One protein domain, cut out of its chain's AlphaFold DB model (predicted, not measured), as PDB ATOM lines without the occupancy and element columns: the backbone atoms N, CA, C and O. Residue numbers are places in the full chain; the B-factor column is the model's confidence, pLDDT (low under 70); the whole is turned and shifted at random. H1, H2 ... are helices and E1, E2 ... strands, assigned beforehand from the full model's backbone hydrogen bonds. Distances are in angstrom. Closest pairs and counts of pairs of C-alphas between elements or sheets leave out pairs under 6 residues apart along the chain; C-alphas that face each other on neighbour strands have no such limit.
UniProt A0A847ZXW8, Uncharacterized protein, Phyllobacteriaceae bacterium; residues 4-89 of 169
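AT A GLANCE: This is residues 4 to 89 of the 169 residues of an uncharacterized protein of Phyllobacteriaceae bacterium (UniProt A0A847ZXW8). A narrow sheet of three strands, E1, E2 and E3, has one long helix, H2, laid along one of its faces; the opposite face is bare, and the far end of H2, residues 81 to 89, sticks out free. The short helix H1 lies away from the sheet, out beyond the edge strand E1, at the end of a short link. The 86 printed residues hold two named helices and three named strands in the order H1, E1, E2, E3, H2, of mixed class; the sheet's order is E1, E2, E3, and it is antiparallel throughout. The whole is loose, with a radius of gyration of the C-alphas of 16.6 A, and its outline is flat, spanning 53 by 34 by 14 A.

HOW THE PARTS SIT: The sheet is made of E1, residues 16 to 22, E2, residues 28 to 36, and E3, residues 39 to 47. The three form a meander, each strand the antiparallel neighbour of the one before, with E2 the inner strand. E1 and E2 are a hairpin at 173 degrees, with N 17 and O 33 within hydrogen-bond range at 2.9 A. E2 and E3 are a hairpin at 178 degrees, with N 30 and O 45 within range at 2.8 A. H2, residues 54 to 89, is on one face of the sheet at a height of 8.0 A, in two layers, a helix layer and a sheet layer. It lies over E2 and E3 and runs along the strands, at 25 degrees to E2 on the local plane. The closest C-alphas of H2 and E3 are those of Ala 61 and Tyr 47, 5.5 A apart; those of H2 and E2 are Ser 57 and Val 28, 5.9 A apart. H1, residues 4 to 9, is not on the sheet and is apart from E2, E3 and H2. In H1 and H2 every O i to N i+4 pair is within hydrogen-bond range.

IN THESE COORDINATES: E1 begins at C-alpha 16, (155.468, 144.870, 97.475), and is 20.6 A long. E2 is 24.4 A and E3 24.5 A long. H2 is 51.6 A long and ends at C-alpha 89, (133.677, 128.677, 116.983). H1, 8.6 A long, begins at C-alpha 4, (149.839, 146.213, 87.156).

THE WHOLE: The C-alphas farthest apart are those of Asp 53 and Ala 89, at 53.3 A. Without residues 81 to 89 the body spans 42 by 32 by 14 A. The printed part has no cut and no long link. Its mean pLDDT is 86.0, and no printed residue is under 70 in this model.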
ATOM      1  N   GLU A   4     150.689 147.217  87.805       78.25
ATOM      2  CA  GLU A   4     149.839 146.213  87.156       78.25
ATOM      3  C   GLU A   4     150.538 145.444  86.028       78.25
ATOM      4  O   GLU A   4     150.300 144.249  85.870       78.25
ATOM      5  N   ALA A   5     151.427 146.093  85.268       84.44
ATOM      6  CA  ALA A   5     152.168 145.432  84.196       84.44
ATOM      7  C   ALA A   5     153.148 144.390  84.757       84.44
ATOM      8  O   ALA A   5     153.303 143.318  84.179       84.44
ATOM      9  N   ILE A   6     153.750 144.673  85.919       84.50
ATOM     10  CA  ILE A   6     154.626 143.734  86.635       84.50
ATOM     11  C   ILE A   6     153.806 142.545  87.147       84.50
ATOM     12  O   ILE A   6     154.186 141.404  86.907       84.50
ATOM     13  N   ARG A   7     152.648 142.796  87.776       86.19
ATOM     14  CA  ARG A   7     151.754 141.725  88.256       86.19
ATOM     15  C   ARG A   7     151.366 140.756  87.146       86.19
ATOM     16  O   ARG A   7     151.466 139.553  87.346       86.19
ATOM     17  N   ARG A   8     150.978 141.280  85.977       85.56
ATOM     18  CA  ARG A   8     150.605 140.459  84.813       85.56
ATOM     19  C   ARG A   8     151.796 139.724  84.205       85.56
ATOM     20  O   ARG A   8     151.659 138.566  83.847       85.56
ATOM     21  N   ARG A   9     152.955 140.381  84.088       90.44
ATOM     22  CA  ARG A   9     154.152 139.776  83.484       90.44
ATOM     23  C   ARG A   9     154.685 138.594  84.292       90.44
ATOM     24  O   ARG A   9     155.176 137.646  83.696       90.44
ATOM     25  N   TYR A  10     154.617 138.678  85.617       87.62
ATOM     26  CA  TYR A  10     155.159 137.659  86.519       87.62
ATOM     27  C   TYR A  10     154.085 136.759  87.145       87.62
ATOM     28  O   TYR A  10     154.410 135.980  88.031       87.62
ATOM     29  N   ASP A  11     152.824 136.882  86.716       89.12
ATOM     30  CA  ASP A  11     151.669 136.154  87.265       89.12
ATOM     31  C   ASP A  11     151.599 136.173  88.807       89.12
ATOM     32  O   ASP A  11     151.335 135.181  89.485       89.12
ATOM     33  N   VAL A  12     151.869 137.345  89.397       87.06
ATOM     34  CA  VAL A  12     151.842 137.523  90.853       87.06
ATOM     35  C   VAL A  12     150.577 138.243  91.305       87.06
ATOM     36  O   VAL A  12     150.192 139.303  90.796       87.06
ATOM     37  N   LYS A  13     149.945 137.703  92.354       83.31
ATOM     38  CA  LYS A  13     148.729 138.284  92.942       83.31
ATOM     39  C   LYS A  13     148.979 139.661  93.542       83.31
ATOM     40  O   LYS A  13     148.107 140.521  93.453       83.31
ATOM     41  N   THR A  14     150.152 139.896  94.118       84.94
ATOM     42  CA  THR A  14     150.488 141.145  94.802       84.94
ATOM     43  C   THR A  14     151.939 141.540  94.559       84.94
ATOM     44  O   THR A  14     152.789 140.677  94.370       84.94
ATOM     45  N   VAL A  15     152.221 142.844  94.594       85.19
ATOM     46  CA  VAL A  15     153.580 143.396  94.521       85.19
ATOM     47  C   VAL A  15     153.805 144.270  95.746       85.19
ATOM     48  O   VAL A  15     152.946 145.081  96.103       85.19
ATOM     49  N   LEU A  16     154.965 144.085  96.363       84.44
ATOM     50  CA  LEU A  16     155.468 144.870  97.475       84.44
ATOM     51  C   LEU A  16     156.690 145.635  96.981       84.44
ATOM     52  O   LEU A  16     157.621 145.032  96.452       84.44
ATOM     53  N   VAL A  17     156.661 146.956  97.106       88.06
ATOM     54  CA  VAL A  17     157.757 147.823  96.675       88.06
ATOM     55  C   VAL A  17     158.490 148.297  97.912       88.06
ATOM     56  O   VAL A  17     157.865 148.853  98.810       88.06
ATOM     57  N   ALA A  18     159.798 148.074  97.942       87.00
ATOM     58  CA  ALA A  18     160.704 148.561  98.968       87.00
ATOM     59  C   ALA A  18     161.769 149.432  98.308       87.00
ATOM     60  O   ALA A  18     162.338 149.031  97.292       87.00
ATOM     61  N   PHE A  19     162.048 150.598  98.875       88.06
ATOM     62  CA  PHE A  19     163.178 151.418  98.454       88.06
ATOM     63  C   PHE A  19     163.775 152.161  99.643       88.06
ATOM     64  O   PHE A  19     163.095 152.418 100.639       88.06
ATOM     65  N   ALA A  20     165.060 152.478  99.535       88.62
ATOM     66  CA  ALA A  20     165.802 153.203 100.549       88.62
ATOM     67  C   ALA A  20     166.619 154.320  99.898       88.62
ATOM     68  O   ALA A  20     167.219 154.111  98.844       88.62
ATOM     69  N   GLU A  21     166.637 155.490 100.528       91.25
ATOM     70  CA  GLU A  21     167.340 156.684 100.058       91.25
ATOM     71  C   GLU A  21     168.073 157.379 101.220       91.25
ATOM     72  O   GLU A  21     167.592 157.331 102.356       91.25
ATOM     73  N   PRO A  22     169.240 158.008 100.990       90.69
ATOM     74  CA  PRO A  22     169.894 158.831 102.007       90.69
ATOM     75  C   PRO A  22     169.015 160.023 102.420       90.69
ATOM     76  O   PRO A  22     168.397 160.656 101.567       90.69
ATOM     77  N   ASP A  23     168.992 160.372 103.708       89.12
ATOM     78  CA  ASP A  23     168.180 161.484 104.242       89.12
ATOM     79  C   ASP A  23     168.893 162.856 104.226       89.12
ATOM     80  O   ASP A  23     168.343 163.853 104.693       89.12
ATOM     81  N   GLY A  24     170.133 162.913 103.725       81.25
ATOM     82  CA  GLY A  24     170.974 164.118 103.698       81.25
ATOM     83  C   GLY A  24     171.640 164.487 105.034       81.25
ATOM     84  O   GLY A  24     172.475 165.383 105.068       81.25
ATOM     85  N   GLN A  25     171.327 163.780 106.119       83.44
ATOM     86  CA  GLN A  25     171.864 163.973 107.473       83.44
ATOM     87  C   GLN A  25     172.582 162.708 107.992       83.44
ATOM     88  O   GLN A  25     172.638 162.463 109.198       83.44
ATOM     89  N   GLY A  26     173.098 161.877 107.081       83.19
ATOM     90  CA  GLY A  26     173.800 160.626 107.407       83.19
ATOM     91  C   GLY A  26     172.884 159.444 107.750       83.19
ATOM     92  O   GLY A  26     173.367 158.366 108.093       83.19
ATOM     93  N   GLY A  27     171.564 159.612 107.652       89.00
ATOM     94  CA  GLY A  27     170.576 158.549 107.804       89.00
ATOM     95  C   GLY A  27     170.119 157.955 106.471       89.00
ATOM     96  O   GLY A  27     170.404 158.460 105.385       89.00
ATOM     97  N   VAL A  28     169.363 156.865 106.571       92.06
ATOM     98  CA  VAL A  28     168.705 156.186 105.452       92.06
ATOM     99  C   VAL A  28     167.208 156.160 105.705       92.06
ATOM    100  O   VAL A  28     166.739 155.547 106.668       92.06
ATOM    101  N   LYS A  29     166.446 156.801 104.821       91.81
ATOM    102  CA  LYS A  29     164.996 156.675 104.764       91.81
ATOM    103  C   LYS A  29     164.646 155.400 104.010       91.81
ATOM    104  O   LYS A  29     164.930 155.281 102.825       91.81
ATOM    105  N   ALA A  30     164.022 154.452 104.692       90.69
ATOM    106  CA  ALA A  30     163.515 153.221 104.110       90.69
ATOM    107  C   ALA A  30     161.988 153.272 104.060       90.69
ATOM    108  O   ALA A  30     161.322 153.538 105.064       90.69
ATOM    109  N   THR A  31     161.428 152.976 102.892       90.19
ATOM    110  CA  THR A  31     159.984 152.902 102.702       90.19
ATOM    111  C   THR A  31     159.585 151.570 102.087       90.19
ATOM    112  O   THR A  31     160.331 150.943 101.329       90.19
ATOM    113  N   MET A  32     158.384 151.120 102.435       87.69
ATOM    114  CA  MET A  32     157.768 149.955 101.828       87.69
ATOM    115  C   MET A  32     156.272 150.171 101.666       87.69
ATOM    116  O   MET A  32     155.584 150.565 102.611       87.69
ATOM    117  N   ASN A  33     155.747 149.874 100.483       88.69
ATOM    118  CA  ASN A  33     154.312 149.876 100.260       88.69
ATOM    119  C   ASN A  33     153.879 148.721  99.370       88.69
ATOM    120  O   ASN A  33     154.494 148.430  98.343       88.69
ATOM    121  N   GLY A  34     152.783 148.077  99.747       86.19
ATOM    122  CA  GLY A  34     152.157 147.071  98.910       86.19
ATOM    123  C   GLY A  34     151.121 146.252  99.650       86.19
ATOM    124  O   GLY A  34     151.000 146.300 100.873       86.19
ATOM    125  N   ASN A  35     150.370 145.481  98.880       84.06
ATOM    126  CA  ASN A  35     149.455 144.495  99.430       84.06
ATOM    127  C   ASN A  35     150.174 143.154  99.551       84.06
ATOM    128  O   ASN A  35     151.054 142.837  98.758       84.06
ATOM    129  N   THR A  36     149.772 142.356 100.529       81.00
ATOM    130  CA  THR A  36     150.187 140.962 100.697       81.00
ATOM    131  C   THR A  36     148.954 140.117 101.018       81.00
ATOM    132  O   THR A  36     147.918 140.683 101.385       81.00
ATOM    133  N   PRO A  37     149.029 138.776 100.940       77.69
ATOM    134  CA  PRO A  37     147.948 137.903 101.406       77.69
ATOM    135  C   PRO A  37     147.559 138.115 102.879       77.69
ATOM    136  O   PRO A  37     146.450 137.774 103.276       77.69
ATOM    137  N   LEU A  38     148.458 138.696 103.680       78.06
ATOM    138  CA  LEU A  38     148.235 138.996 105.093       78.06
ATOM    139  C   LEU A  38     147.659 140.399 105.345       78.06
ATOM    140  O   LEU A  38     147.250 140.704 106.461       78.06
ATOM    141  N   GLY A  39     147.589 141.248 104.316       79.06
ATOM    142  CA  GLY A  39     147.092 142.617 104.414       79.06
ATOM    143  C   GLY A  39     148.018 143.643 103.765       79.06
ATOM    144  O   GLY A  39     149.008 143.306 103.105       79.06
ATOM    145  N   ARG A  40     147.678 144.923 103.932       84.06
ATOM    146  CA  ARG A  40     148.478 146.038 103.416       84.06
ATOM    147  C   ARG A  40     149.690 146.287 104.310       84.06
ATOM    148  O   ARG A  40     149.565 146.404 105.530       84.06
ATOM    149  N   ILE A  41     150.852 146.415 103.686       83.81
ATOM    150  CA  ILE A  41     152.089 146.845 104.325       83.81
ATOM    151  C   ILE A  41     152.340 148.297 103.929       83.81
ATOM    152  O   ILE A  41     152.387 148.630 102.744       83.81
ATOM    153  N   THR A  42     152.501 149.142 104.944       86.94
ATOM    154  CA  THR A  42     152.969 150.519 104.816       86.94
ATOM    155  C   THR A  42     154.069 150.713 105.847       86.94
ATOM    156  O   THR A  42     153.844 150.504 107.038       86.94
ATOM    157  N   PHE A  43     155.248 151.091 105.381       85.38
ATOM    158  CA  PHE A  43     156.416 151.359 106.198       85.38
ATOM    159  C   PHE A  43     157.081 152.636 105.688       85.38
ATOM    160  O   PHE A  43     157.285 152.780 104.484       85.38
ATOM    161  N   ASP A  44     157.410 153.542 106.601       90.50
ATOM    162  CA  ASP A  44     158.167 154.763 106.331       90.50
ATOM    163  C   ASP A  44     158.951 155.101 107.601       90.50
ATOM    164  O   ASP A  44     158.357 155.463 108.622       90.50
ATOM    165  N   LYS A  45     160.267 154.867 107.581       90.06
ATOM    166  CA  LYS A  45     161.157 155.193 108.700       90.06
ATOM    167  C   LYS A  45     162.524 155.646 108.225       90.06
ATOM    168  O   LYS A  45     163.047 155.164 107.227       90.06
ATOM    169  N   ILE A  46     163.129 156.512 109.029       91.81
ATOM    170  CA  ILE A  46     164.517 156.938 108.892       91.81
ATOM    171  C   ILE A  46     165.348 156.208 109.946       91.81
ATOM    172  O   ILE A  46     164.979 156.176 111.122       91.81
ATOM    173  N   TYR A  47     166.461 155.625 109.517       89.69
ATOM    174  CA  TYR A  47     167.445 154.980 110.378       89.69
ATOM    175  C   TYR A  47     168.753 155.751 110.325       89.69
ATOM    176  O   TYR A  47     169.277 156.004 109.244       89.69
ATOM    177  N   ARG A  48     169.288 156.095 111.495       91.81
ATOM    178  CA  ARG A  48     170.564 156.792 111.637       91.81
ATOM    179  C   ARG A  48     171.430 156.039 112.636       91.81
ATOM    180  O   ARG A  48     170.970 155.763 113.742       91.81
ATOM    181  N   ALA A  49     172.636 155.671 112.224       89.12
ATOM    182  CA  ALA A  49     173.654 155.145 113.121       89.12
ATOM    183  C   ALA A  49     174.187 156.264 114.027       89.12
ATOM    184  O   ALA A  49     174.196 157.432 113.638       89.12
ATOM    185  N   GLU A  50     174.653 155.913 115.225       87.44
ATOM    186  CA  GLU A  50     175.210 156.884 116.180       87.44
ATOM    187  C   GLU A  50     176.452 157.600 115.629       87.44
ATOM    188  O   GLU A  50     176.668 158.775 115.910       87.44
ATOM    189  N   SER A  51     177.223 156.911 114.784       84.12
ATOM    190  CA  SER A  51     178.390 157.444 114.075       84.12
ATOM    191  C   SER A  51     178.049 158.509 113.027       84.12
ATOM    192  O   SER A  51     178.934 159.238 112.586       84.12
ATOM    193  N   GLY A  52     176.789 158.583 112.584       80.56
ATOM    194  CA  GLY A  52     176.381 159.394 111.437       80.56
ATOM    195  C   GLY A  52     176.883 158.870 110.083       80.56
ATOM    196  O   GLY A  52     176.629 159.515 109.065       80.56
ATOM    197  N   ASP A  53     177.565 157.717 110.043       88.00
ATOM    198  CA  ASP A  53     178.017 157.103 108.796       88.00
ATOM    199  C   ASP A  53     176.834 156.507 108.023       88.00
ATOM    200  O   ASP A  53     176.057 155.689 108.527       88.00
ATOM    201  N   LEU A  54     176.733 156.881 106.749       87.25
ATOM    202  CA  LEU A  54     175.720 156.383 105.831       87.25
ATOM    203  C   LEU A  54     175.803 154.860 105.656       87.25
ATOM    204  O   LEU A  54     174.765 154.206 105.530       87.25
ATOM    205  N   LYS A  55     177.010 154.276 105.652       89.31
ATOM    206  CA  LYS A  55     177.179 152.827 105.468       89.31
ATOM    207  C   LYS A  55     176.632 152.050 106.665       89.31
ATOM    208  O   LYS A  55     175.920 151.060 106.483       89.31
ATOM    209  N   GLU A  56     176.909 152.521 107.875       89.69
ATOM    210  CA  GLU A  56     176.353 151.945 109.101       89.69
ATOM    211  C   GLU A  56     174.840 152.164 109.196       89.69
ATOM    212  O   GLU A  56     174.103 151.225 109.504       89.69
ATOM    213  N   SER A  57     174.348 153.353 108.835       89.81
ATOM    214  CA  SER A  57     172.911 153.640 108.740       89.81
ATOM    215  C   SER A  57     172.199 152.715 107.746       89.81
ATOM    216  O   SER A  57     171.092 152.255 108.023       89.81
ATOM    217  N   ALA A  58     172.832 152.372 106.618       88.25
ATOM    218  CA  ALA A  58     172.287 151.432 105.637       88.25
ATOM    219  C   ALA A  58     172.242 149.986 106.162       88.25
ATOM    220  O   ALA A  58     171.247 149.279 105.959       88.25
ATOM    221  N   ALA A  59     173.284 149.542 106.872       89.62
ATOM    222  CA  ALA A  59     173.305 148.229 107.516       89.62
ATOM    223  C   ALA A  59     172.230 148.127 108.615       89.62
ATOM    224  O   ALA A  59     171.489 147.139 108.677       89.62
ATOM    225  N   LEU A  60     172.086 149.182 109.425       89.00
ATOM    226  CA  LEU A  60     171.040 149.305 110.437       89.00
ATOM    227  C   LEU A  60     169.644 149.282 109.807       89.00
ATOM    228  O   LEU A  60     168.784 148.523 110.256       89.00
ATOM    229  N   ALA A  61     169.422 150.071 108.752       87.44
ATOM    230  CA  ALA A  61     168.157 150.098 108.029       87.44
ATOM    231  C   ALA A  61     167.798 148.703 107.510       87.44
ATOM    232  O   ALA A  61     166.689 148.237 107.746       87.44
ATOM    233  N   THR A  62     168.749 148.002 106.887       87.88
ATOM    234  CA  THR A  62     168.537 146.655 106.339       87.88
ATOM    235  C   THR A  62     168.127 145.655 107.420       87.88
ATOM    236  O   THR A  62     167.124 144.954 107.260       87.88
ATOM    237  N   SER A  63     168.856 145.600 108.543       87.62
ATOM    238  CA  SER A  63     168.560 144.629 109.606       87.62
ATOM    239  C   SER A  63     167.203 144.901 110.258       87.62
ATOM    240  O   SER A  63     166.407 143.981 110.464       87.62
ATOM    241  N   ARG A  64     166.891 146.176 110.516       86.12
ATOM    242  CA  ARG A  64     165.623 146.587 111.125       86.12
ATOM    243  C   ARG A  64     164.449 146.356 110.191       86.12
ATOM    244  O   ARG A  64     163.412 145.871 110.632       86.12
ATOM    245  N   PHE A  65     164.627 146.651 108.912       82.81
ATOM    246  CA  PHE A  65     163.622 146.422 107.889       82.81
ATOM    247  C   PHE A  65     163.271 144.937 107.764       82.81
ATOM    248  O   PHE A  65     162.096 144.573 107.777       82.81
ATOM    249  N   HIS A  66     164.285 144.068 107.725       84.94
ATOM    250  CA  HIS A  66     164.084 142.622 107.696       84.94
ATOM    251  C   HIS A  66     163.368 142.107 108.957       84.94
ATOM    252  O   HIS A  66     162.408 141.341 108.852       84.94
ATOM    253  N   ALA A  67     163.777 142.573 110.140       86.38
ATOM    254  CA  ALA A  67     163.165 142.177 111.407       86.38
ATOM    255  C   ALA A  67     161.681 142.574 111.491       86.38
ATOM    256  O   ALA A  67     160.834 141.725 111.773       86.38
ATOM    257  N   VAL A  68     161.353 143.833 111.174       83.06
ATOM    258  CA  VAL A  68     159.968 144.340 111.183       83.06
ATOM    259  C   VAL A  68     159.094 143.568 110.196       83.06
ATOM    260  O   VAL A  68     157.934 143.280 110.490       83.06
ATOM    261  N   MET A  69     159.641 143.190 109.041       82.19
ATOM    262  CA  MET A  69     158.924 142.386 108.053       82.19
ATOM    263  C   MET A  69     158.572 140.992 108.567       82.19
ATOM    264  O   MET A  69     157.427 140.561 108.427       82.19
ATOM    265  N   ILE A  70     159.529 140.300 109.188       86.25
ATOM    266  CA  ILE A  70     159.289 138.978 109.779       86.25
ATOM    267  C   ILE A  70     158.270 139.077 110.914       86.25
ATOM    268  O   ILE A  70     157.348 138.264 110.987       86.25
ATOM    269  N   GLU A  71     158.413 140.069 111.789       85.62
ATOM    270  CA  GLU A  71     157.504 140.274 112.914       85.62
ATOM    271  C   GLU A  71     156.078 140.563 112.439       85.62
ATOM    272  O   GLU A  71     155.132 139.913 112.886       85.62
ATOM    273  N   LYS A  72     155.919 141.473 111.469       83.06
ATOM    274  CA  LYS A  72     154.614 141.793 110.889       83.06
ATOM    275  C   LYS A  72     153.984 140.579 110.215       83.06
ATOM    276  O   LYS A  72     152.802 140.322 110.430       83.06
ATOM    277  N   PHE A  73     154.766 139.808 109.459       83.94
ATOM    278  CA  PHE A  73     154.293 138.568 108.847       83.94
ATOM    279  C   PHE A  73     153.780 137.581 109.902       83.94
ATOM    280  O   PHE A  73     152.661 137.089 109.787       83.94
ATOM    281  N   ARG A  74     154.556 137.330 110.965       87.50
ATOM    282  CA  ARG A  74     154.149 136.427 112.053       87.50
ATOM    283  C   ARG A  74     152.897 136.926 112.773       87.50
ATOM    284  O   ARG A  74     151.987 136.140 113.019       87.50
ATOM    285  N   SER A  75     152.837 138.224 113.074       86.62
ATOM    286  CA  SER A  75     151.691 138.849 113.739       86.62
ATOM    287  C   SER A  75     150.415 138.728 112.906       86.62
ATOM    288  O   SER A  75     149.372 138.316 113.415       86.62
ATOM    289  N   ASP A  76     150.486 139.049 111.614       86.12
ATOM    290  CA  ASP A  76     149.316 139.018 110.740       86.12
ATOM    291  C   ASP A  76     148.890 137.570 110.420       86.12
ATOM    292  O   ASP A  76     147.692 137.286 110.367       86.12
ATOM    293  N   ALA A  77     149.834 136.624 110.318       85.81
ATOM    294  CA  ALA A  77     149.531 135.195 110.201       85.81
ATOM    295  C   ALA A  77     148.797 134.659 111.445       85.81
ATOM    296  O   ALA A  77     147.762 134.007 111.313       85.81
ATOM    297  N   ALA A  78     149.267 134.996 112.652       86.19
ATOM    298  CA  ALA A  78     148.606 134.604 113.898       86.19
ATOM    299  C   ALA A  78     147.176 135.168 113.994       86.19
ATOM    300  O   ALA A  78     146.248 134.455 114.370       86.19
ATOM    301  N   LYS A  79     146.967 136.425 113.578       86.50
ATOM    302  CA  LYS A  79     145.626 137.030 113.518       86.50
ATOM    303  C   LYS A  79     144.700 136.309 112.542       86.50
ATOM    304  O   LYS A  79     143.517 136.176 112.837       86.50
ATOM    305  N   GLN A  80     145.200 135.855 111.391       84.38
ATOM    306  CA  GLN A  80     144.381 135.097 110.441       84.38
ATOM    307  C   GLN A  80     143.957 133.735 110.997       84.38
ATOM    308  O   GLN A  80     142.797 133.353 110.824       84.38
ATOM    309  N   VAL A  81     144.860 133.033 111.688       84.88
ATOM    310  CA  VAL A  81     144.540 131.771 112.373       84.88
ATOM    311  C   VAL A  81     143.468 132.014 113.434       84.88
ATOM    312  O   VAL A  81     142.383 131.445 113.329       84.88
ATOM    313  N   ALA A  82     143.692 132.965 114.343       84.38
ATOM    314  CA  ALA A  82     142.725 133.317 115.382       84.38
ATOM    315  C   ALA A  82     141.365 133.752 114.802       84.38
ATOM    316  O   ALA A  82     140.310 133.379 115.310       84.38
ATOM    317  N   ALA A  83     141.355 134.505 113.697       83.88
ATOM    318  CA  ALA A  83     140.120 134.888 113.018       83.88
ATOM    319  C   ALA A  83     139.389 133.686 112.398       83.88
ATOM    320  O   ALA A  83     138.160 133.676 112.338       83.88
ATOM    321  N   THR A  84     140.121 132.682 111.916       82.94
ATOM    322  CA  THR A  84     139.552 131.458 111.331       82.94
ATOM    323  C   THR A  84     138.970 130.555 112.412       82.94
ATOM    324  O   THR A  84     137.855 130.050 112.258       82.94
ATOM    325  N   GLU A  85     139.674 130.418 113.532       81.50
ATOM    326  CA  GLU A  85     139.196 129.717 114.723       81.50
ATOM    327  C   GLU A  85     137.951 130.399 115.291       81.50
ATOM    328  O   GLU A  85     136.918 129.754 115.439       81.50
ATOM    329  N   ALA A  86     137.976 131.722 115.483       81.19
ATOM    330  CA  ALA A  86     136.820 132.477 115.967       81.19
ATOM    331  C   ALA A  86     135.602 132.358 115.033       81.19
ATOM    332  O   ALA A  86     134.469 132.219 115.494       81.19
ATOM    333  N   LYS A  87     135.816 132.374 113.710       82.62
ATOM    334  CA  LYS A  87     134.746 132.126 112.728       82.62
ATOM    335  C   LYS A  87     134.178 130.715 112.829       82.62
ATOM    336  O   LYS A  87     132.984 130.539 112.609       82.62
ATOM    337  N   SER A  88     135.017 129.725 113.115       81.00
ATOM    338  CA  SER A  88     134.594 128.331 113.258       81.00
ATOM    339  C   SER A  88     133.845 128.124 114.574       81.00
ATOM    340  O   SER A  88     132.752 127.571 114.556       81.00
ATOM    341  N   ALA A  89     134.337 128.688 115.679       79.50
ATOM    342  CA  ALA A  89     133.677 128.677 116.983       79.50
ATOM    343  C   ALA A  89     132.298 129.364 116.959       79.50
ATOM    344  O   ALA A  89     131.342 128.873 117.556       79.50
TER     345      ALA A  89